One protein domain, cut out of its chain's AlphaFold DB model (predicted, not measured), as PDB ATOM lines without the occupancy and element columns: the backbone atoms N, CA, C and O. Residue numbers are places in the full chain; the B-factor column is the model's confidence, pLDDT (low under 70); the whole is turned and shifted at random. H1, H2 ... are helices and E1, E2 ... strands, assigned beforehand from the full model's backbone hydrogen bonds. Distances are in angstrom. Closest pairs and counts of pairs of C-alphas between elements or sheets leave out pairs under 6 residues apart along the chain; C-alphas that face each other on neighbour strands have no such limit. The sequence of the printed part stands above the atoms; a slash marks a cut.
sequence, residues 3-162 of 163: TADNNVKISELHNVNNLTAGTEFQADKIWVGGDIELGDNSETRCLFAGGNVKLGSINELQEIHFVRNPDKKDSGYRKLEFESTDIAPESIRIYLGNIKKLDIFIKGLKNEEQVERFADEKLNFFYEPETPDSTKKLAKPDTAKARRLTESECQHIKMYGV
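Overview. This is residues 3 to 162 of the 163 residues of an uncharacterized protein of Candidatus Gastranaerophilales bacterium (UniProt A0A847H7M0). The chain winds in stacked turns, a solenoid whose two walls are a sandwich of two sheets face to face, with E1 E3 E5 E8 E10 E12 in one and E2 E4 E6 E9 E11 E13 in the other. H1 packs over E11 and E13 in the last turns, and residues 128 to 150 form a long loop. The printed part has 160 residues, with two named helices and 13 named strands, in the order E1 to E11, H1, E12, H2, E13; both sheets run in the order given, all parallel. It is mostly strand, with under half of the residues in named elements, and compact: radius of gyration of the C-alphas 14.8 A, spans 44 by 41 by 27 A.

Arrangement. Look first at E1, residues 9 to 16, an edge strand that bends by 73 degrees at residue 12. Beside it, E3, residues 26 to 32, is parallel, with N 13 and O 29 2.9 A apart, within hydrogen-bond range. Next come E5, residues 46 to 49, E8, residues 63 to 66, E10, residues 92 to 96, and the edge strand E12, residues 123 to 127; N 94 and O 124 are 2.8 A apart. The other sheet runs E2, residues 19 to 21, E4, 36 to 38, E6, 53 to 55, E9, 77 to 82, E11, 101 to 107, and E13, 157 to 162; find N 80 and O 103 2.9 A apart, and N 160 and O 104 2.8 A. The parts of the two sheets that face each other are 10.8 A centre to centre. E6 runs on at 96 degrees into E7, residues 58 to 60, which pairs with no named strand. H1, residues 112 to 122, makes two layers with the second sheet, a helix on one face at a height over the sheet of 9.6 A; its closest C-alphas to E13 are Val 115 and Gly 161, 5.9 A. H2, residues 151 to 154, only grazes the first sheet. Every O i to N i+4 pair of H1 is within hydrogen-bond range; H2 is too short for one.

Along the chain. Find C-alpha 9 at (20.346, -6.879, -27.669); E1 runs 15.9 A from there. E11 spans 19.8 A, E9 17.0 A and H1 15.1 A. E13 runs 16.1 A to C-alpha 162 at (50.149, -9.873, -21.022).

Size, cuts and confidence. The C-alphas farthest apart, of Asn 111 and Thr 135, are 44.9 A apart. The printed part has no cut, and the link E12 to H2 is long, 23 residues. Look for pLDDT under 70 at residues 70 to 74, 88 to 89 and 131 to 139.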
ATOM      1  N   THR A   3      26.648 -17.965 -31.861       84.06
ATOM      2  CA  THR A   3      27.360 -16.774 -32.317       84.06
ATOM      3  C   THR A   3      26.358 -15.634 -32.414       84.06
ATOM      4  O   THR A   3      25.329 -15.782 -33.075       84.06
ATOM      5  N   ALA A   4      26.635 -14.531 -31.728       83.69
ATOM      6  CA  ALA A   4      25.879 -13.293 -31.853       83.69
ATOM      7  C   ALA A   4      26.746 -12.283 -32.609       83.69
ATOM      8  O   ALA A   4      27.883 -12.030 -32.212       83.69
ATOM      9  N   ASP A   5      26.227 -11.761 -33.716       80.81
ATOM     10  CA  ASP A   5      26.900 -10.714 -34.488       80.81
ATOM     11  C   ASP A   5      26.844  -9.369 -33.734       80.81
ATOM     12  O   ASP A   5      26.346  -9.290 -32.606       80.81
ATOM     13  N   ASN A   6      27.360  -8.307 -34.342       83.69
ATOM     14  CA  ASN A   6      27.416  -6.988 -33.723       83.69
ATOM     15  C   ASN A   6      26.013  -6.425 -33.409       83.69
ATOM     16  O   ASN A   6      25.048  -6.663 -34.140       83.69
ATOM     17  N   ASN A   7      25.917  -5.622 -32.346       86.94
ATOM     18  CA  ASN A   7      24.724  -4.843 -31.970       86.94
ATOM     19  C   ASN A   7      23.499  -5.698 -31.588       86.94
ATOM     20  O   ASN A   7      22.345  -5.293 -31.771       86.94
ATOM     21  N   VAL A   8      23.728  -6.904 -31.071       85.62
ATOM     22  CA  VAL A   8      22.660  -7.785 -30.590       85.62
ATOM     23  C   VAL A   8      22.246  -7.380 -29.179       85.62
ATOM     24  O   VAL A   8      23.074  -7.328 -28.275       85.62
ATOM     25  N   LYS A   9      20.940  -7.169 -28.978       89.75
ATOM     26  CA  LYS A   9      20.346  -6.879 -27.669       89.75
ATOM     27  C   LYS A   9      19.342  -7.949 -27.268       89.75
ATOM     28  O   LYS A   9      18.346  -8.168 -27.958       89.75
ATOM     29  N   ILE A  10      19.590  -8.596 -26.138       87.62
ATOM     30  CA  ILE A  10      18.749  -9.652 -25.563       87.62
ATOM     31  C   ILE A  10      18.583  -9.340 -24.073       87.62
ATOM     32  O   ILE A  10      19.481  -8.779 -23.472       87.62
ATOM     33  N   SER A  11      17.457  -9.668 -23.438       86.06
ATOM     34  CA  SER A  11      17.337  -9.472 -21.983       86.06
ATOM     35  C   SER A  11      18.144 -10.519 -21.210       86.06
ATOM     36  O   SER A  11      18.980 -10.190 -20.379       86.06
ATOM     37  N   GLU A  12      17.927 -11.799 -21.514       88.19
ATOM     38  CA  GLU A  12      18.641 -12.908 -20.888       88.19
ATOM     39  C   GLU A  12      18.964 -13.993 -21.919       88.19
ATOM     40  O   GLU A  12      18.125 -14.343 -22.753       88.19
ATOM     41  N   LEU A  13      20.161 -14.568 -21.827       86.12
ATOM     42  CA  LEU A  13      20.604 -15.674 -22.669       86.12
ATOM     43  C   LEU A  13      20.849 -16.919 -21.810       86.12
ATOM     44  O   LEU A  13      21.639 -16.877 -20.875       86.12
ATOM     45  N   HIS A  14      20.188 -18.036 -22.131       84.75
ATOM     46  CA  HIS A  14      20.209 -19.263 -21.319       84.75
ATOM     47  C   HIS A  14      20.555 -20.513 -22.130       84.75
ATOM     48  O   HIS A  14      20.251 -20.598 -23.318       84.75
ATOM     49  N   ASN A  15      21.085 -21.538 -21.448       73.88
ATOM     50  CA  ASN A  15      21.301 -22.898 -21.974       73.88
ATOM     51  C   ASN A  15      22.197 -22.984 -23.219       73.88
ATOM     52  O   ASN A  15      22.103 -23.939 -24.001       73.88
ATOM     53  N   VAL A  16      23.090 -22.013 -23.379       83.94
ATOM     54  CA  VAL A  16      24.062 -21.969 -24.467       83.94
ATOM     55  C   VAL A  16      25.262 -22.849 -24.120       83.94
ATOM     56  O   VAL A  16      25.732 -22.839 -22.989       83.94
ATOM     57  N   ASN A  17      25.766 -23.630 -25.078       87.50
ATOM     58  CA  ASN A  17      26.938 -24.481 -24.843       87.50
ATOM     59  C   ASN A  17      28.241 -23.671 -24.801       87.50
ATOM     60  O   ASN A  17      29.003 -23.845 -23.864       87.50
ATOM     61  N   ASN A  18      28.472 -22.802 -25.784       91.81
ATOM     62  CA  ASN A  18      29.538 -21.798 -25.828       91.81
ATOM     63  C   ASN A  18      28.969 -20.541 -26.502       91.81
ATOM     64  O   ASN A  18      28.110 -20.676 -27.387       91.81
ATOM     65  N   LEU A  19      29.431 -19.361 -26.096       94.56
ATOM     66  CA  LEU A  19      29.018 -18.072 -26.645       94.56
ATOM     67  C   LEU A  19      30.225 -17.339 -27.219       94.56
ATOM     68  O   LEU A  19      31.188 -17.097 -26.501       94.56
ATOM     69  N   THR A  20      30.113 -16.916 -28.474       96.00
ATOM     70  CA  THR A  20      30.990 -15.902 -29.066       96.00
ATOM     71  C   THR A  20      30.114 -14.751 -29.531       96.00
ATOM     72  O   THR A  20      29.265 -14.937 -30.404       96.00
ATOM     73  N   ALA A  21      30.282 -13.581 -28.934       92.62
ATOM     74  CA  ALA A  21      29.562 -12.377 -29.309       92.62
ATOM     75  C   ALA A  21      30.529 -11.330 -29.868       92.62
ATOM     76  O   ALA A  21      31.629 -11.160 -29.340       92.62
ATOM     77  N   GLY A  22      30.113 -10.659 -30.944       88.62
ATOM     78  CA  GLY A  22      30.848  -9.564 -31.571       88.62
ATOM     79  C   GLY A  22      30.879  -8.292 -30.718       88.62
ATOM     80  O   GLY A  22      30.782  -8.336 -29.492       88.62
ATOM     81  N   THR A  23      31.036  -7.144 -31.366       90.25
ATOM     82  CA  THR A  23      31.067  -5.846 -30.679       90.25
ATOM     83  C   THR A  23      29.663  -5.373 -30.305       90.25
ATOM     84  O   THR A  23      28.695  -5.677 -31.004       90.25
ATOM     85  N   GLU A  24      29.548  -4.579 -29.240       92.81
ATOM     86  CA  GLU A  24      28.282  -3.975 -28.786       92.81
ATOM     87  C   GLU A  24      27.185  -5.007 -28.453       92.81
ATOM     88  O   GLU A  24      25.989  -4.747 -28.606       92.81
ATOM     89  N   PHE A  25      27.572  -6.203 -27.997       93.62
ATOM     90  CA  PHE A  25      26.617  -7.197 -27.517       93.62
ATOM     91  C   PHE A  25      26.037  -6.774 -26.165       93.62
ATOM     92  O   PHE A  25      26.785  -6.475 -25.236       93.62
ATOM     93  N   GLN A  26      24.711  -6.798 -26.030       93.69
ATOM     94  CA  GLN A  26      24.011  -6.394 -24.812       93.69
ATOM     95  C   GLN A  26      23.132  -7.524 -24.276       93.69
ATOM     96  O   GLN A  26      22.207  -7.980 -24.960       93.69
ATOM     97  N   ALA A  27      23.375  -7.932 -23.029       92.06
ATOM     98  CA  ALA A  27      22.456  -8.782 -22.281       92.06
ATOM     99  C   ALA A  27      22.515  -8.543 -20.777       92.06
ATOM    100  O   ALA A  27      23.597  -8.510 -20.218       92.06
ATOM    101  N   ASP A  28      21.381  -8.478 -20.076       91.06
ATOM    102  CA  ASP A  28      21.416  -8.289 -18.617       91.06
ATOM    103  C   ASP A  28      22.067  -9.492 -17.917       91.06
ATOM    104  O   ASP A  28      22.830  -9.333 -16.959       91.06
ATOM    105  N   LYS A  29      21.755 -10.709 -18.391       91.12
ATOM    106  CA  LYS A  29      22.280 -11.968 -17.844       91.12
ATOM    107  C   LYS A  29      22.608 -12.982 -18.925       91.12
ATOM    108  O   LYS A  29      21.814 -13.212 -19.841       91.12
ATOM    109  N   ILE A  30      23.729 -13.674 -18.749       91.06
ATOM    110  CA  ILE A  30      24.190 -14.724 -19.662       91.06
ATOM    111  C   ILE A  30      24.508 -16.002 -18.879       91.06
ATOM    112  O   ILE A  30      25.367 -15.995 -18.005       91.06
ATOM    113  N   TRP A  31      23.866 -17.115 -19.240       90.50
ATOM    114  CA  TRP A  31      24.136 -18.465 -18.735       90.50
ATOM    115  C   TRP A  31      24.656 -19.375 -19.848       90.50
ATOM    116  O   TRP A  31      23.894 -19.848 -20.702       90.50
ATOM    117  N   VAL A  32      25.957 -19.668 -19.803       90.06
ATOM    118  CA  VAL A  32      26.662 -20.470 -20.810       90.06
ATOM    119  C   VAL A  32      27.369 -21.642 -20.134       90.06
ATOM    120  O   VAL A  32      28.178 -21.473 -19.229       90.06
ATOM    121  N   GLY A  33      27.066 -22.863 -20.573       87.44
ATOM    122  CA  GLY A  33      27.621 -24.111 -20.039       87.44
ATOM    123  C   GLY A  33      29.110 -24.328 -20.330       87.44
ATOM    124  O   GLY A  33      29.719 -25.262 -19.811       87.44
ATOM    125  N   GLY A  34      29.707 -23.515 -21.185       88.88
ATOM    126  CA  GLY A  34      31.092 -23.610 -21.623       88.88
ATOM    127  C   GLY A  34      31.711 -22.232 -21.712       88.88
ATOM    128  O   GLY A  34      31.535 -21.428 -20.797       88.88
ATOM    129  N   ASP A  35      32.450 -21.992 -22.785       93.25
ATOM    130  CA  ASP A  35      33.270 -20.796 -22.905       93.25
ATOM    131  C   ASP A  35      32.433 -19.586 -23.342       93.25
ATOM    132  O   ASP A  35      31.469 -19.722 -24.105       93.25
ATOM    133  N   ILE A  36      32.806 -18.408 -22.845       95.75
ATOM    134  CA  ILE A  36      32.220 -17.114 -23.205       95.75
ATOM    135  C   ILE A  36      33.319 -16.229 -23.788       95.75
ATOM    136  O   ILE A  36      34.328 -15.990 -23.130       95.75
ATOM    137  N   GLU A  37      33.091 -15.693 -24.979       97.00
ATOM    138  CA  GLU A  37      33.890 -14.631 -25.584       97.00
ATOM    139  C   GLU A  37      32.973 -13.459 -25.939       97.00
ATOM    140  O   GLU A  37      32.035 -13.629 -26.720       97.00
ATOM    141  N   LEU A  38      33.222 -12.288 -25.347       95.06
ATOM    142  CA  LEU A  38      32.508 -11.044 -25.653       95.06
ATOM    143  C   LEU A  38      33.471 -10.036 -26.275       95.06
ATOM    144  O   LEU A  38      34.531  -9.772 -25.704       95.06
ATOM    145  N   GLY A  39      33.096  -9.474 -27.422       93.62
ATOM    146  CA  GLY A  39      33.850  -8.425 -28.100       93.62
ATOM    147  C   GLY A  39      33.744  -7.059 -27.418       93.62
ATOM    148  O   GLY A  39      33.103  -6.893 -26.378       93.62
ATOM    149  N   ASP A  40      34.387  -6.067 -28.029       93.62
ATOM    150  CA  ASP A  40      34.469  -4.707 -27.494       93.62
ATOM    151  C   ASP A  40      33.108  -4.011 -27.377       93.62
ATOM    152  O   ASP A  40      32.179  -4.264 -28.146       93.62
ATOM    153  N   ASN A  41      33.019  -3.081 -26.426       92.88
ATOM    154  CA  ASN A  41      31.841  -2.279 -26.102       92.88
ATOM    155  C   ASN A  41      30.610  -3.112 -25.714       92.88
ATOM    156  O   ASN A  41      29.482  -2.635 -25.825       92.88
ATOM    157  N   SER A  42      30.809  -4.356 -25.271       92.44
ATOM    158  CA  SER A  42      29.707  -5.194 -24.799       92.44
ATOM    159  C   SER A  42      29.213  -4.740 -23.421       92.44
ATOM    160  O   SER A  42      29.961  -4.169 -22.625       92.44
ATOM    161  N   GLU A  43      27.950  -5.025 -23.125       92.25
ATOM    162  CA  GLU A  43      27.275  -4.688 -21.872       92.25
ATOM    163  C   GLU A  43      26.599  -5.936 -21.312       92.25
ATOM    164  O   GLU A  43      25.726  -6.537 -21.943       92.25
ATOM    165  N   THR A  44      27.005  -6.345 -20.113       90.75
ATOM    166  CA  THR A  44      26.351  -7.444 -19.416       90.75
ATOM    167  C   THR A  44      26.517  -7.373 -17.923       90.75
ATOM    168  O   THR A  44      27.617  -7.467 -17.401       90.75
ATOM    169  N   ARG A  45      25.414  -7.314 -17.181       90.81
ATOM    170  CA  ARG A  45      25.502  -7.156 -15.726       90.81
ATOM    171  C   ARG A  45      26.033  -8.402 -15.034       90.81
ATOM    172  O   ARG A  45      26.809  -8.266 -14.090       90.81
ATOM    173  N   CYS A  46      25.634  -9.589 -15.489       91.50
ATOM    174  CA  CYS A  46      25.968 -10.841 -14.816       91.50
ATOM    175  C   CYS A  46      26.267 -11.976 -15.806       91.50
ATOM    176  O   CYS A  46      25.455 -12.298 -16.680       91.50
ATOM    177  N   LEU A  47      27.428 -12.607 -15.638       93.12
ATOM    178  CA  LEU A  47      27.877 -13.752 -16.426       93.12
ATOM    179  C   LEU A  47      27.904 -15.017 -15.577       93.12
ATOM    180  O   LEU A  47      28.476 -15.019 -14.495       93.12
ATOM    181  N   PHE A  48      27.383 -16.118 -16.106       91.81
ATOM    182  CA  PHE A  48      27.526 -17.453 -15.536       91.81
ATOM    183  C   PHE A  48      28.204 -18.356 -16.562       91.81
ATOM    184  O   PHE A  48      27.604 -18.724 -17.577       91.81
ATOM    185  N   ALA A  49      29.454 -18.708 -16.283       91.12
ATOM    186  CA  ALA A  49      30.317 -19.457 -17.180       91.12
ATOM    187  C   ALA A  49      30.628 -20.846 -16.618       91.12
ATOM    188  O   ALA A  49      31.225 -20.997 -15.549       91.12
ATOM    189  N   GLY A  50      30.255 -21.872 -17.380       89.31
ATOM    190  CA  GLY A  50      30.676 -23.253 -17.157       89.31
ATOM    191  C   GLY A  50      32.112 -23.535 -17.608       89.31
ATOM    192  O   GLY A  50      32.672 -24.563 -17.234       89.31
ATOM    193  N   GLY A  51      32.701 -22.645 -18.409       90.75
ATOM    194  CA  GLY A  51      34.054 -22.730 -18.956       90.75
ATOM    195  C   GLY A  51      34.839 -21.429 -18.783       90.75
ATOM    196  O   GLY A  51      34.643 -20.698 -17.812       90.75
ATOM    197  N   ASN A  52      35.766 -21.175 -19.702       94.75
ATOM    198  CA  ASN A  52      36.626 -19.995 -19.700       94.75
ATOM    199  C   ASN A  52      35.866 -18.743 -20.143       94.75
ATOM    200  O   ASN A  52      34.848 -18.823 -20.829       94.75
ATOM    201  N   VAL A  53      36.385 -17.579 -19.769       96.94
ATOM    202  CA  VAL A  53      35.792 -16.285 -20.114       96.94
ATOM    203  C   VAL A  53      36.858 -15.399 -20.740       96.94
ATOM    204  O   VAL A  53      37.937 -15.243 -20.175       96.94
ATOM    205  N   LYS A  54      36.544 -14.802 -21.887       97.06
ATOM    206  CA  LYS A  54      37.359 -13.800 -22.569       97.06
ATOM    207  C   LYS A  54      36.515 -12.566 -22.859       97.06
ATOM    208  O   LYS A  54      35.410 -12.672 -23.386       97.06
ATOM    209  N   LEU A  55      37.034 -11.404 -22.495       95.25
ATOM    210  CA  LEU A  55      36.325 -10.133 -22.530       95.25
ATOM    211  C   LEU A  55      37.167  -9.106 -23.281       95.25
ATOM    212  O   LEU A  55      38.337  -8.917 -22.952       95.25
ATOM    213  N   GLY A  56      36.568  -8.445 -24.268       93.50
ATOM    214  CA  GLY A  56      37.073  -7.206 -24.856       93.50
ATOM    215  C   GLY A  56      36.982  -6.031 -23.881       93.50
ATOM    216  O   GLY A  56      37.031  -6.190 -22.660       93.50
ATOM    217  N   SER A  57      36.808  -4.836 -24.426       90.88
ATOM    218  CA  SER A  57      36.389  -3.659 -23.657       90.88
ATOM    219  C   SER A  57      34.918  -3.815 -23.259       90.88
ATOM    220  O   SER A  57      34.088  -4.127 -24.112       90.88
ATOM    221  N   ILE A  58      34.576  -3.628 -21.982       90.75
ATOM    222  CA  ILE A  58      33.228  -3.914 -21.462       90.75
ATOM    223  C   ILE A  58      32.663  -2.681 -20.758       90.75
ATOM    224  O   ILE A  58      33.227  -2.206 -19.771       90.75
ATOM    225  N   ASN A  59      31.519  -2.193 -21.232       90.44
ATOM    226  CA  ASN A  59      30.877  -0.975 -20.733       90.44
ATOM    227  C   ASN A  59      30.046  -1.212 -19.460       90.44
ATOM    228  O   ASN A  59      29.822  -0.292 -18.677       90.44
ATOM    229  N   GLU A  60      29.612  -2.447 -19.214       90.62
ATOM    230  CA  GLU A  60      28.900  -2.820 -17.991       90.62
ATOM    231  C   GLU A  60      29.195  -4.281 -17.633       90.62
ATOM    232  O   GLU A  60      28.983  -5.160 -18.462       90.62
ATOM    233  N   LEU A  61      29.699  -4.535 -16.415       92.25
ATOM    234  CA  LEU A  61      29.970  -5.878 -15.873       92.25
ATOM    235  C   LEU A  61      30.047  -5.925 -14.347       92.25
ATOM    236  O   LEU A  61      31.067  -5.624 -13.746       92.25
ATOM    237  N   GLN A  62      28.992  -6.358 -13.673       91.94
ATOM    238  CA  GLN A  62      28.992  -6.354 -12.206       91.94
ATOM    239  C   GLN A  62      29.529  -7.667 -11.636       91.94
ATOM    240  O   GLN A  62      30.202  -7.664 -10.602       91.94
ATOM    241  N   GLU A  63      29.215  -8.790 -12.286       93.06
ATOM    242  CA  GLU A  63      29.409 -10.118 -11.713       93.06
ATOM    243  C   GLU A  63      29.854 -11.149 -12.760       93.06
ATOM    244  O   GLU A  63      29.298 -11.225 -13.858       93.06
ATOM    245  N   ILE A  64      30.819 -11.991 -12.384       94.06
ATOM    246  CA  ILE A  64      31.194 -13.206 -13.116       94.06
ATOM    247  C   ILE A  64      31.102 -14.386 -12.154       94.06
ATOM    248  O   ILE A  64      31.795 -14.420 -11.142       94.06
ATOM    249  N   HIS A  65      30.294 -15.380 -12.492       92.69
ATOM    250  CA  HIS A  65      30.133 -16.624 -11.758       92.69
ATOM    251  C   HIS A  65      30.747 -17.769 -12.556       92.69
ATOM    252  O   HIS A  65      30.220 -18.180 -13.593       92.69
ATOM    253  N   PHE A  66      31.849 -18.318 -12.056       91.12
ATOM    254  CA  PHE A  66      32.395 -19.568 -12.566       91.12
ATOM    255  C   PHE A  66      31.675 -20.729 -11.898       91.12
ATOM    256  O   PHE A  66      31.921 -21.037 -10.733       91.12
ATOM    257  N   VAL A  67      30.796 -21.372 -12.658       86.25
ATOM    258  CA  VAL A  67      29.968 -22.481 -12.189       86.25
ATOM    259  C   VAL A  67      30.464 -23.801 -12.762       86.25
ATOM    260  O   VAL A  67      31.020 -23.880 -13.863       86.25
ATOM    261  N   ARG A  68      30.256 -24.886 -12.027       78.12
ATOM    262  CA  ARG A  68      30.497 -26.229 -12.538       78.12
ATOM    263  C   ARG A  68      29.443 -26.597 -13.580       78.12
ATOM    264  O   ARG A  68      28.238 -26.521 -13.328       78.12
ATOM    265  N   ASN A  69      29.908 -27.091 -14.725       77.00
ATOM    266  CA  ASN A  69      29.066 -27.824 -15.661       77.00
ATOM    267  C   ASN A  69      29.102 -29.328 -15.299       77.00
ATOM    268  O   ASN A  69      30.154 -29.954 -15.462       77.00
ATOM    269  N   PRO A  70      28.003 -29.920 -14.794       68.50
ATOM    270  CA  PRO A  70      27.961 -31.330 -14.401       68.50
ATOM    271  C   PRO A  70      28.133 -32.302 -15.580       68.50
ATOM    272  O   PRO A  70      28.605 -33.421 -15.370       68.50
ATOM    273  N   ASP A  71      27.824 -31.871 -16.805       69.69
ATOM    274  CA  ASP A  71      27.877 -32.702 -18.013       69.69
ATOM    275  C   ASP A  71      29.293 -32.799 -18.605       69.69
ATOM    276  O   ASP A  71      29.561 -33.631 -19.477       69.69
ATOM    277  N   LYS A  72      30.232 -31.963 -18.138       66.81
ATOM    278  CA  LYS A  72      31.631 -31.989 -18.572       66.81
ATOM    279  C   LYS A  72      32.507 -32.628 -17.494       66.81
ATOM    280  O   LYS A  72      32.446 -32.271 -16.319       66.81
ATOM    281  N   LYS A  73      33.386 -33.554 -17.906       67.00
ATOM    282  CA  LYS A  73      34.535 -33.975 -17.087       67.00
ATOM    283  C   LYS A  73      35.491 -32.794 -16.979       67.00
ATOM    284  O   LYS A  73      36.396 -32.625 -17.787       67.00
ATOM    285  N   ASP A  74      35.209 -31.949 -16.007       69.44
ATOM    286  CA  ASP A  74      35.892 -30.693 -15.792       69.44
ATOM    287  C   ASP A  74      37.105 -30.901 -14.883       69.44
ATOM    288  O   ASP A  74      37.029 -31.535 -13.826       69.44
ATOM    289  N   SER A  75      38.245 -30.365 -15.307       73.50
ATOM    290  CA  SER A  75      39.473 -30.362 -14.519       73.50
ATOM    291  C   SER A  75      39.340 -29.462 -13.279       73.50
ATOM    292  O   SER A  75      40.065 -29.661 -12.298       73.50
ATOM    293  N   GLY A  76      38.384 -28.525 -13.303       80.12
ATOM    294  CA  GLY A  76      38.158 -27.489 -12.300       80.12
ATOM    295  C   GLY A  76      39.049 -26.266 -12.506       80.12
ATOM    296  O   GLY A  76      39.124 -25.420 -11.626       80.12
ATOM    297  N   TYR A  77      39.763 -26.176 -13.626       88.12
ATOM    298  CA  TYR A  77      40.614 -25.032 -13.946       88.12
ATOM    299  C   TYR A  77      39.829 -24.047 -14.813       88.12
ATOM    300  O   TYR A  77      39.075 -24.461 -15.699       88.12
ATOM    301  N   ARG A  78      39.994 -22.750 -14.551       92.38
ATOM    302  CA  ARG A  78      39.368 -21.669 -15.315       92.38
ATOM    303  C   ARG A  78      40.388 -20.636 -15.745       92.38
ATOM    304  O   ARG A  78      41.350 -20.368 -15.026       92.38
ATOM    305  N   LYS A  79      40.130 -20.051 -16.908       95.44
ATOM    306  CA  LYS A  79      40.836 -18.895 -17.437       95.44
ATOM    307  C   LYS A  79      39.867 -17.723 -17.569       95.44
ATOM    308  O   LYS A  79      38.768 -17.900 -18.096       95.44
ATOM    309  N   LEU A  80      40.289 -16.558 -17.092       96.38
ATOM    310  CA  LEU A  80      39.637 -15.273 -17.330       96.38
ATOM    311  C   LEU A  80      40.609 -14.374 -18.087       96.38
ATOM    312  O   LEU A  80      41.721 -14.141 -17.624       96.38
ATOM    313  N   GLU A  81      40.208 -13.885 -19.250       96.25
ATOM    314  CA  GLU A  81      41.029 -13.022 -20.090       96.25
ATOM    315  C   GLU A  81      40.348 -11.678 -20.280       96.25
ATOM    316  O   GLU A  81      39.201 -11.611 -20.719       96.25
ATOM    317  N   PHE A  82      41.083 -10.619 -19.978       94.06
ATOM    318  CA  PHE A  82      40.733  -9.252 -20.308       94.06
ATOM    319  C   PHE A  82      41.647  -8.794 -21.447       94.06
ATOM    320  O   PHE A  82      42.856  -8.642 -21.260       94.06
ATOM    321  N   GLU A  83      41.085  -8.602 -22.638       94.06
ATOM    322  CA  GLU A  83      41.797  -8.105 -23.824       94.06
ATOM    323  C   GLU A  83      42.029  -6.588 -23.777       94.06
ATOM    324  O   GLU A  83      42.819  -6.065 -24.564       94.06
ATOM    325  N   SER A  84      41.375  -5.896 -22.844       87.31
ATOM    326  CA  SER A  84      41.500  -4.464 -22.583       87.31
ATOM    327  C   SER A  84      41.405  -4.185 -21.081       87.31
ATOM    328  O   SER A  84      40.784  -4.943 -20.335       87.31
ATOM    329  N   THR A  85      42.001  -3.080 -20.632       84.62
ATOM    330  CA  THR A  85      41.815  -2.548 -19.270       84.62
ATOM    331  C   THR A  85      40.575  -1.662 -19.148       84.62
ATOM    332  O   THR A  85      40.197  -1.297 -18.033       84.62
ATOM    333  N   ASP A  86      39.944  -1.317 -20.274       85.75
ATOM    334  CA  ASP A  86      38.758  -0.463 -20.342       85.75
ATOM    335  C   ASP A  86      37.505  -1.266 -19.977       85.75
ATOM    336  O   ASP A  86      36.745  -1.739 -20.825       85.75
ATOM    337  N   ILE A  87      37.326  -1.458 -18.670       79.81
ATOM    338  CA  ILE A  87      36.192  -2.174 -18.090       79.81
ATOM    339  C   ILE A  87      35.498  -1.229 -17.113       79.81
ATOM    340  O   ILE A  87      36.061  -0.832 -16.085       79.81
ATOM    341  N   ALA A  88      34.288  -0.822 -17.489       65.25
ATOM    342  CA  ALA A  88      33.579   0.321 -16.922       65.25
ATOM    343  C   ALA A  88      32.734   0.104 -15.643       65.25
ATOM    344  O   ALA A  88      32.131   1.069 -15.174       65.25
ATOM    345  N   PRO A  89      32.725  -1.048 -14.954       64.50
ATOM    346  CA  PRO A  89      32.492  -1.046 -13.519       64.50
ATOM    347  C   PRO A  89      33.754  -0.604 -12.772       64.50
ATOM    348  O   PRO A  89      34.885  -0.985 -13.089       64.50
ATOM    349  N   GLU A  90      33.545   0.155 -11.700       72.62
ATOM    350  CA  GLU A  90      34.596   0.461 -10.729       72.62
ATOM    351  C   GLU A  90      35.128  -0.812 -10.060       72.62
ATOM    352  O   GLU A  90      36.315  -0.881  -9.780       72.62
ATOM    353  N   SER A  91      34.285  -1.841  -9.889       85.19
ATOM    354  CA  SER A  91      34.701  -3.168  -9.426       85.19
ATOM    355  C   SER A  91      33.783  -4.294  -9.929       85.19
ATOM    356  O   SER A  91      32.568  -4.129 -10.049       85.19
ATOM    357  N   ILE A  92      34.376  -5.454 -10.195       92.00
ATOM    358  CA  ILE A  92      33.757  -6.700 -10.647       92.00
ATOM    359  C   ILE A  92      33.797  -7.694  -9.489       92.00
ATOM    360  O   ILE A  92      34.842  -7.917  -8.870       92.00
ATOM    361  N   ARG A  93      32.664  -8.339  -9.214       92.56
ATOM    362  CA  ARG A  93      32.588  -9.454  -8.268       92.56
ATOM    363  C   ARG A  93      32.759 -10.768  -9.019       92.56
ATOM    364  O   ARG A  93      31.964 -11.105  -9.889       92.56
ATOM    365  N   ILE A  94      33.806 -11.508  -8.682       93.25
ATOM    366  CA  ILE A  94      34.113 -12.811  -9.262       93.25
ATOM    367  C   ILE A  94      33.761 -13.883  -8.234       93.25
ATOM    368  O   ILE A  94      34.398 -13.998  -7.186       93.25
ATOM    369  N   TYR A  95      32.748 -14.674  -8.553       91.75
ATOM    370  CA  TYR A  95      32.277 -15.791  -7.756       91.75
ATOM    371  C   TYR A  95      32.900 -17.081  -8.270       91.75
ATOM    372  O   TYR A  95      32.722 -17.481  -9.424       91.75
ATOM    373  N   LEU A  96      33.657 -17.726  -7.392       88.75
ATOM    374  CA  LEU A  96      34.239 -19.031  -7.626       88.75
ATOM    375  C   LEU A  96      33.293 -20.073  -7.034       88.75
ATOM    376  O   LEU A  96      33.131 -20.149  -5.814       88.75
ATOM    377  N   GLY A  97      32.679 -20.864  -7.910       82.44
ATOM    378  CA  GLY A  97      31.984 -22.084  -7.533       82.44
ATOM    379  C   GLY A  97      32.960 -23.182  -7.107       82.44
ATOM    380  O   GLY A  97      34.022 -22.934  -6.532       82.44
ATOM    381  N   ASN A  98      32.658 -24.434  -7.448       75.81
ATOM    382  CA  ASN A  98      33.534 -25.571  -7.138       75.81
ATOM    383  C   ASN A  98      34.704 -25.714  -8.135       75.81
ATOM    384  O   ASN A  98      34.963 -26.807  -8.652       75.81
ATOM    385  N   ILE A  99      35.409 -24.617  -8.419       81.25
ATOM    386  CA  ILE A  99      36.618 -24.619  -9.250       81.25
ATOM    387  C   ILE A  99      37.872 -24.775  -8.376       81.25
ATOM    388  O   ILE A  99      37.909 -24.362  -7.223       81.25
ATOM    389  N   LYS A 100      38.918 -25.394  -8.923       82.25
ATOM    390  CA  LYS A 100      40.197 -25.670  -8.248       82.25
ATOM    391  C   LYS A 100      41.249 -24.586  -8.457       82.25
ATOM    392  O   LYS A 100      42.179 -24.494  -7.660       82.25
ATOM    393  N   LYS A 101      41.177 -23.854  -9.570       90.25
ATOM    394  CA  LYS A 101      42.155 -22.824  -9.936       90.25
ATOM    395  C   LYS A 101      41.548 -21.831 -10.921       90.25
ATOM    396  O   LYS A 101      40.839 -22.252 -11.837       90.25
ATOM    397  N   LEU A 102      41.898 -20.557 -10.774       93.94
ATOM    398  CA  LEU A 102      41.597 -19.500 -11.734       93.94
ATOM    399  C   LEU A 102      42.897 -18.809 -12.158       93.94
ATOM    400  O   LEU A 102      43.623 -18.291 -11.317       93.94
ATOM    401  N   ASP A 103      43.178 -18.784 -13.455       95.19
ATOM    402  CA  ASP A 103      44.242 -17.954 -14.021       95.19
ATOM    403  C   ASP A 103      43.613 -16.746 -14.731       95.19
ATOM    404  O   ASP A 103      42.744 -16.908 -15.590       95.19
ATOM    405  N   ILE A 104      44.042 -15.538 -14.370       95.75
ATOM    406  CA  ILE A 104      43.537 -14.273 -14.906       95.75
ATOM    407  C   ILE A 104      44.636 -13.612 -15.729       95.75
ATOM    408  O   ILE A 104      45.739 -13.387 -15.236       95.75
ATOM    409  N   PHE A 105      44.332 -13.285 -16.979       95.06
ATOM    410  CA  PHE A 105      45.250 -12.645 -17.911       95.06
ATOM    411  C   PHE A 105      44.707 -11.268 -18.266       95.06
ATOM    412  O   PHE A 105      43.566 -11.155 -18.706       95.06
ATOM    413  N   ILE A 106      45.513 -10.229 -18.064       93.94
ATOM    414  CA  ILE A 106      45.119  -8.842 -18.312       93.94
ATOM    415  C   ILE A 106      46.081  -8.253 -19.334       93.94
ATOM    416  O   ILE A 106      47.274  -8.060 -19.067       93.94
ATOM    417  N   LYS A 107      45.567  -8.003 -20.533       92.31
ATOM    418  CA  LYS A 107      46.346  -7.481 -21.649       92.31
ATOM    419  C   LYS A 107      46.587  -5.982 -21.501       92.31
ATOM    420  O   LYS A 107      45.740  -5.245 -21.008       92.31
ATOM    421  N   GLY A 108      47.765  -5.528 -21.922       88.56
ATOM    422  CA  GLY A 108      48.175  -4.121 -21.851       88.56
ATOM    423  C   GLY A 108      48.906  -3.734 -20.560       88.56
ATOM    424  O   GLY A 108      49.516  -2.662 -20.508       88.56
ATOM    425  N   LEU A 109      48.936  -4.615 -19.553       90.38
ATOM    426  CA  LEU A 109      49.719  -4.428 -18.328       90.38
ATOM    427  C   LEU A 109      51.134  -4.997 -18.499       90.38
ATOM    428  O   LEU A 109      51.328  -6.112 -18.980       90.38
ATOM    429  N   LYS A 110      52.149  -4.209 -18.127       84.56
ATOM    430  CA  LYS A 110      53.558  -4.442 -18.491       84.56
ATOM    431  C   LYS A 110      54.414  -5.003 -17.356       84.56
ATOM    432  O   LYS A 110      55.532  -5.444 -17.634       84.56
ATOM    433  N   ASN A 111      53.941  -4.936 -16.114       88.12
ATOM    434  CA  ASN A 111      54.656  -5.380 -14.918       88.12
ATOM    435  C   ASN A 111      53.683  -5.833 -13.812       88.12
ATOM    436  O   ASN A 111      52.473  -5.644 -13.933       88.12
ATOM    437  N   GLU A 112      54.226  -6.435 -12.752       88.38
ATOM    438  CA  GLU A 112      53.458  -6.989 -11.626       88.38
ATOM    439  C   GLU A 112      52.698  -5.910 -10.843       88.38
ATOM    440  O   GLU A 112      51.518  -6.093 -10.574       88.38
ATOM    441  N   GLU A 113      53.306  -4.747 -10.587       91.56
ATOM    442  CA  GLU A 113      52.662  -3.645  -9.849       91.56
ATOM    443  C   GLU A 113      51.366  -3.165 -10.529       91.56
ATOM    444  O   GLU A 113      50.366  -2.875  -9.875       91.56
ATOM    445  N   GLN A 114      51.358  -3.094 -11.863       91.38
ATOM    446  CA  GLN A 114      50.162  -2.737 -12.625       91.38
ATOM    447  C   GLN A 114      49.068  -3.803 -12.515       91.38
ATOM    448  O   GLN A 114      47.889  -3.460 -12.449       91.38
ATOM    449  N   VAL A 115      49.456  -5.080 -12.514       90.94
ATOM    450  CA  VAL A 115      48.533  -6.217 -12.379       90.94
ATOM    451  C   VAL A 115      47.912  -6.237 -10.988       90.94
ATOM    452  O   VAL A 115      46.698  -6.374 -10.880       90.94
ATOM    453  N   GLU A 116      48.720  -6.052  -9.946       90.12
ATOM    454  CA  GLU A 116      48.261  -5.966  -8.557       90.12
ATOM    455  C   GLU A 116      47.303  -4.793  -8.366       90.12
ATOM    456  O   GLU A 116      46.200  -4.981  -7.865       90.12
ATOM    457  N   ARG A 117      47.661  -3.606  -8.868       90.81
ATOM    458  CA  ARG A 117      46.792  -2.428  -8.789       90.81
ATOM    459  C   ARG A 117      45.458  -2.647  -9.496       90.81
ATOM    460  O   ARG A 117      44.413  -2.328  -8.937       90.81
ATOM    461  N   PHE A 118      45.479  -3.213 -10.704       90.56
ATOM    462  CA  PHE A 118      44.249  -3.547 -11.418       90.56
ATOM    463  C   PHE A 118      43.404  -4.543 -10.619       90.56
ATOM    464  O   PHE A 118      42.196  -4.365 -10.509       90.56
ATOM    465  N   ALA A 119      44.022  -5.578 -10.052       88.50
ATOM    466  CA  ALA A 119      43.317  -6.571  -9.258       88.50
ATOM    467  C   ALA A 119      42.675  -5.962  -8.006       88.50
ATOM    468  O   ALA A 119      41.495  -6.201  -7.768       88.50
ATOM    469  N   ASP A 120      43.411  -5.143  -7.257       88.06
ATOM    470  CA  ASP A 120      42.934  -4.516  -6.023       88.06
ATOM    471  C   ASP A 120      41.807  -3.509  -6.275       88.06
ATOM    472  O   ASP A 120      40.846  -3.435  -5.507       88.06
ATOM    473  N   GLU A 121      41.905  -2.738  -7.359       89.31
ATOM    474  CA  GLU A 121      40.897  -1.741  -7.716       89.31
ATOM    475  C   GLU A 121      39.659  -2.392  -8.344       89.31
ATOM    476  O   GLU A 121      38.530  -2.029  -8.014       89.31
ATOM    477  N   LYS A 122      39.858  -3.358  -9.250       89.94
ATOM    478  CA  LYS A 122      38.790  -3.867 -10.117       89.94
ATOM    479  C   LYS A 122      38.216  -5.202  -9.692       89.94
ATOM    480  O   LYS A 122      37.083  -5.470 -10.068       89.94
ATOM    481  N   LEU A 123      38.926  -6.068  -8.975       92.25
ATOM    482  CA  LEU A 123      38.510  -7.463  -8.801       92.25
ATOM    483  C   LEU A 123      38.239  -7.799  -7.333       92.25
ATOM    484  O   LEU A 123      39.092  -7.685  -6.462       92.25
ATOM    485  N   ASN A 124      37.035  -8.297  -7.056       92.31
ATOM    486  CA  ASN A 124      36.659  -8.783  -5.734       92.31
ATOM    487  C   ASN A 124      36.250 -10.249  -5.816       92.31
ATOM    488  O   ASN A 124      35.310 -10.589  -6.530       92.31
ATOM    489  N   PHE A 125      36.923 -11.112  -5.056       92.50
ATOM    490  CA  PHE A 125      36.717 -12.555  -5.139       92.50
ATOM    491  C   PHE A 125      35.859 -13.107  -4.005       92.50
ATOM    492  O   PHE A 125      36.069 -12.816  -2.822       92.50
ATOM    493  N   PHE A 126      34.922 -13.971  -4.380       91.69
ATOM    494  CA  PHE A 126      33.979 -14.617  -3.484       91.69
ATOM    495  C   PHE A 126      33.969 -16.121  -3.735       91.69
ATOM    496  O   PHE A 126      34.043 -16.566  -4.876       91.69
ATOM    497  N   TYR A 127      33.844 -16.905  -2.669       88.06
ATOM    498  CA  TYR A 127      33.403 -18.288  -2.776       88.06
ATOM    499  C   TYR A 127      31.882 -18.315  -2.802       88.06
ATOM    500  O   TYR A 127      31.235 -17.676  -1.965       88.06
ATOM    501  N   GLU A 128      31.322 -19.097  -3.713       82.75
ATOM    502  CA  GLU A 128      29.890 -19.327  -3.805       82.75
ATOM    503  C   GLU A 128      29.608 -20.829  -3.847       82.75
ATOM    504  O   GLU A 128      29.953 -21.499  -4.823       82.75
ATOM    505  N   PRO A 129      28.992 -21.404  -2.801       76.31
ATOM    506  CA  PRO A 129      28.655 -22.810  -2.831       76.31
ATOM    507  C   PRO A 129      27.594 -23.061  -3.903       76.31
ATOM    508  O   PRO A 129      26.580 -22.370  -4.011       76.31
ATOM    509  N   GLU A 130      27.821 -24.109  -4.678       71.56
ATOM    510  CA  GLU A 130      26.874 -24.564  -5.681       71.56
ATOM    511  C   GLU A 130      25.891 -25.544  -5.054       71.56
ATOM    512  O   GLU A 130      26.280 -26.482  -4.349       71.56
ATOM    513  N   THR A 131      24.608 -25.368  -5.360       65.19
ATOM    514  CA  THR A 131      23.614 -26.402  -5.072       65.19
ATOM    515  C   THR A 131      23.467 -27.307  -6.295       65.19
ATOM    516  O   THR A 131      23.282 -26.797  -7.406       65.19
ATOM    517  N   PRO A 132      23.570 -28.643  -6.141       57.25
ATOM    518  CA  PRO A 132      23.276 -29.561  -7.230       57.25
ATOM    519  C   PRO A 132      21.821 -29.371  -7.663       57.25
ATOM    520  O   PRO A 132      20.902 -29.657  -6.897       57.25
ATOM    521  N   ASP A 133      21.611 -28.891  -8.884       58.50
ATOM    522  CA  ASP A 133      20.297 -28.854  -9.517       58.50
ATOM    523  C   ASP A 133      20.316 -29.859 -10.669       58.50
ATOM    524  O   ASP A 133      20.876 -29.600 -11.733       58.50
ATOM    525  N   SER A 134      19.732 -31.037 -10.437       50.97
ATOM    526  CA  SER A 134      19.686 -32.135 -11.412       50.97
ATOM    527  C   SER A 134      18.858 -31.813 -12.659       50.97
ATOM    528  O   SER A 134      18.852 -32.603 -13.601       50.97
ATOM    529  N   THR A 135      18.157 -30.674 -12.681       54.47
ATOM    530  CA  THR A 135      17.307 -30.252 -13.802       54.47
ATOM    531  C   THR A 135      17.966 -29.218 -14.714       54.47
ATOM    532  O   THR A 135      17.395 -28.862 -15.746       54.47
ATOM    533  N   LYS A 136      19.172 -28.739 -14.374       56.12
ATOM    534  CA  LYS A 136      19.863 -27.675 -15.110       56.12
ATOM    535  C   LYS A 136      21.208 -28.131 -15.659       56.12
ATOM    536  O   LYS A 136      21.962 -28.837 -15.001       56.12
ATOM    537  N   LYS A 137      21.547 -27.622 -16.849       60.84
ATOM    538  CA  LYS A 137      22.869 -27.789 -17.485       60.84
ATOM    539  C   LYS A 137      24.013 -27.107 -16.719       60.84
ATOM    540  O   LYS A 137      25.179 -27.324 -17.027       60.84
ATOM    541  N   LEU A 138      23.686 -26.242 -15.761       67.94
ATOM    542  CA  LEU A 138      24.622 -25.526 -14.901       67.94
ATOM    543  C   LEU A 138      24.121 -25.587 -13.463       67.94
ATOM    544  O   LEU A 138      22.919 -25.438 -13.226       67.94
ATOM    545  N   ALA A 139      25.041 -25.756 -12.514       68.19
ATOM    546  CA  ALA A 139      24.698 -25.638 -11.104       68.19
ATOM    547  C   ALA A 139      24.131 -24.240 -10.817       68.19
ATOM    548  O   ALA A 139      24.639 -23.238 -11.330       68.19
ATOM    549  N   LYS A 140      23.063 -24.165 -10.013       71.38
ATOM    550  CA  LYS A 140      22.509 -22.874  -9.613       71.38
ATOM    551  C   LYS A 140      23.386 -22.301  -8.489       71.38
ATOM    552  O   LYS A 140      23.525 -22.962  -7.452       71.38
ATOM    553  N   PRO A 141      23.944 -21.096  -8.669       73.50
ATOM    554  CA  PRO A 141      24.680 -20.434  -7.605       73.50
ATOM    555  C   PRO A 141      23.755 -20.086  -6.433       73.50
ATOM    556  O   PRO A 141      22.614 -19.654  -6.639       73.50
ATOM    557  N   ASP A 142      24.233 -20.303  -5.206       76.69
ATOM    558  CA  ASP A 142      23.556 -19.890  -3.974       76.69
ATOM    559  C   ASP A 142      24.170 -18.579  -3.464       76.69
ATOM    560  O   ASP A 142      24.943 -18.555  -2.503       76.69
ATOM    561  N   THR A 143      23.817 -17.475  -4.133       72.81
ATOM    562  CA  THR A 143      24.351 -16.127  -3.859       72.81
ATOM    563  C   THR A 143      24.131 -15.683  -2.416       72.81
ATOM    564  O   THR A 143      24.921 -14.909  -1.879       72.81
ATOM    565  N   ALA A 144      23.100 -16.207  -1.746       78.19
ATOM    566  CA  ALA A 144      22.813 -15.920  -0.344       78.19
ATOM    567  C   ALA A 144      23.871 -16.494   0.614       78.19
ATOM    568  O   ALA A 144      24.004 -16.021   1.742       78.19
ATOM    569  N   LYS A 145      24.625 -17.507   0.174       82.44
ATOM    570  CA  LYS A 145      25.741 -18.102   0.918       82.44
ATOM    571  C   LYS A 145      27.106 -17.655   0.403       82.44
ATOM    572  O   LYS A 145      28.121 -18.148   0.901       82.44
ATOM    573  N   ALA A 146      27.144 -16.759  -0.581       85.69
ATOM    574  CA  ALA A 146      28.401 -16.246  -1.084       85.69
ATOM    575  C   ALA A 146      29.142 -15.483   0.019       85.69
ATOM    576  O   ALA A 146      28.561 -14.700   0.775       85.69
ATOM    577  N   ARG A 147      30.449 -15.709   0.108       90.50
ATOM    578  CA  ARG A 147      31.328 -15.042   1.073       90.50
ATOM    579  C   ARG A 147      32.624 -14.641   0.399       90.50
ATOM    580  O   ARG A 147      33.036 -15.277  -0.563       90.50
ATOM    581  N   ARG A 148      33.296 -13.616   0.919       87.88
ATOM    582  CA  ARG A 148      34.629 -13.245   0.430       87.88
ATOM    583  C   ARG A 148      35.597 -14.421   0.621       87.88
ATOM    584  O   ARG A 148      35.488 -15.156   1.611       87.88
ATOM    585  N   LEU A 149      36.504 -14.613  -0.334       85.44
ATOM    586  CA  LEU A 149      37.586 -15.587  -0.183       85.44
ATOM    587  C   LEU A 149      38.529 -15.176   0.946       85.44
ATOM    588  O   LEU A 149      38.766 -13.987   1.168       85.44
ATOM    589  N   THR A 150      39.067 -16.166   1.653       83.69
ATOM    590  CA  THR A 150      40.198 -15.949   2.559       83.69
ATOM    591  C   THR A 150      41.503 -15.857   1.763       83.69
ATOM    592  O   THR A 150      41.591 -16.342   0.635       83.69
ATOM    593  N   GLU A 151      42.557 -15.292   2.357       79.38
ATOM    594  CA  GLU A 151      43.879 -15.200   1.711       79.38
ATOM    595  C   GLU A 151      44.418 -16.563   1.257       79.38
ATOM    596  O   GLU A 151      44.983 -16.681   0.172       79.38
ATOM    597  N   SER A 152      44.202 -17.616   2.055       81.62
ATOM    598  CA  SER A 152      44.612 -18.976   1.693       81.62
ATOM    599  C   SER A 152      43.866 -19.502   0.468       81.62
ATOM    600  O   SER A 152      44.445 -20.224  -0.335       81.62
ATOM    601  N   GLU A 153      42.591 -19.145   0.300       81.19
ATOM    602  CA  GLU A 153      41.789 -19.570  -0.852       81.19
ATOM    603  C   GLU A 153      42.164 -18.794  -2.121       81.19
ATOM    604  O   GLU A 153      42.161 -19.358  -3.217       81.19
ATOM    605  N   CYS A 154      42.581 -17.534  -1.973       81.69
ATOM    606  CA  CYS A 154      43.104 -16.727  -3.074       81.69
ATOM    607  C   CYS A 154      44.411 -17.279  -3.668       81.69
ATOM    608  O   CYS A 154      44.727 -16.948  -4.804       81.69
ATOM    609  N   GLN A 155      45.146 -18.168  -2.984       82.62
ATOM    610  CA  GLN A 155      46.366 -18.800  -3.527       82.62
ATOM    611  C   GLN A 155      46.113 -19.622  -4.803       82.62
ATOM    612  O   GLN A 155      47.034 -19.904  -5.575       82.62
ATOM    613  N   HIS A 156      44.860 -20.022  -5.030       85.50
ATOM    614  CA  HIS A 156      44.427 -20.725  -6.235       85.50
ATOM    615  C   HIS A 156      44.104 -19.783  -7.404       85.50
ATOM    616  O   HIS A 156      43.783 -20.258  -8.495       85.50
ATOM    617  N   ILE A 157      44.209 -18.471  -7.189       91.44
ATOM    618  CA  ILE A 157      44.054 -17.434  -8.200       91.44
ATOM    619  C   ILE A 157      45.449 -16.936  -8.575       91.44
ATOM    620  O   ILE A 157      46.210 -16.496  -7.717       91.44
ATOM    621  N   LYS A 158      45.800 -17.010  -9.857       93.69
ATOM    622  CA  LYS A 158      47.037 -16.411 -10.375       93.69
ATOM    623  C   LYS A 158      46.703 -15.353 -11.406       93.69
ATOM    624  O   LYS A 158      45.798 -15.547 -12.209       93.69
ATOM    625  N   MET A 159      47.441 -14.253 -11.384       92.69
ATOM    626  CA  MET A 159      47.194 -13.105 -12.250       92.69
ATOM    627  C   MET A 159      48.436 -12.798 -13.073       92.69
ATOM    628  O   MET A 159      49.560 -12.923 -12.587       92.69
ATOM    629  N   TYR A 160      48.224 -12.425 -14.330       92.62
ATOM    630  CA  TYR A 160      49.280 -12.262 -15.315       92.62
ATOM    631  C   TYR A 160      49.024 -11.021 -16.165       92.62
ATOM    632  O   TYR A 160      47.966 -10.886 -16.777       92.62
ATOM    633  N   GLY A 161      50.021 -10.142 -16.252       88.06
ATOM    634  CA  GLY A 161      50.062  -9.090 -17.265       88.06
ATOM    635  C   GLY A 161      50.535  -9.674 -18.592       88.06
ATOM    636  O   GLY A 161      51.548 -10.377 -18.630       88.06
ATOM    637  N   VAL A 162      49.804  -9.407 -19.673       85.06
ATOM    638  CA  VAL A 162      50.149  -9.873 -21.022       85.06
ATOM    639  C   VAL A 162      50.462  -8.668 -21.901       85.06
ATOM    640  O   VAL A 162      49.684  -7.715 -21.969       85.06
TER     641      VAL A 162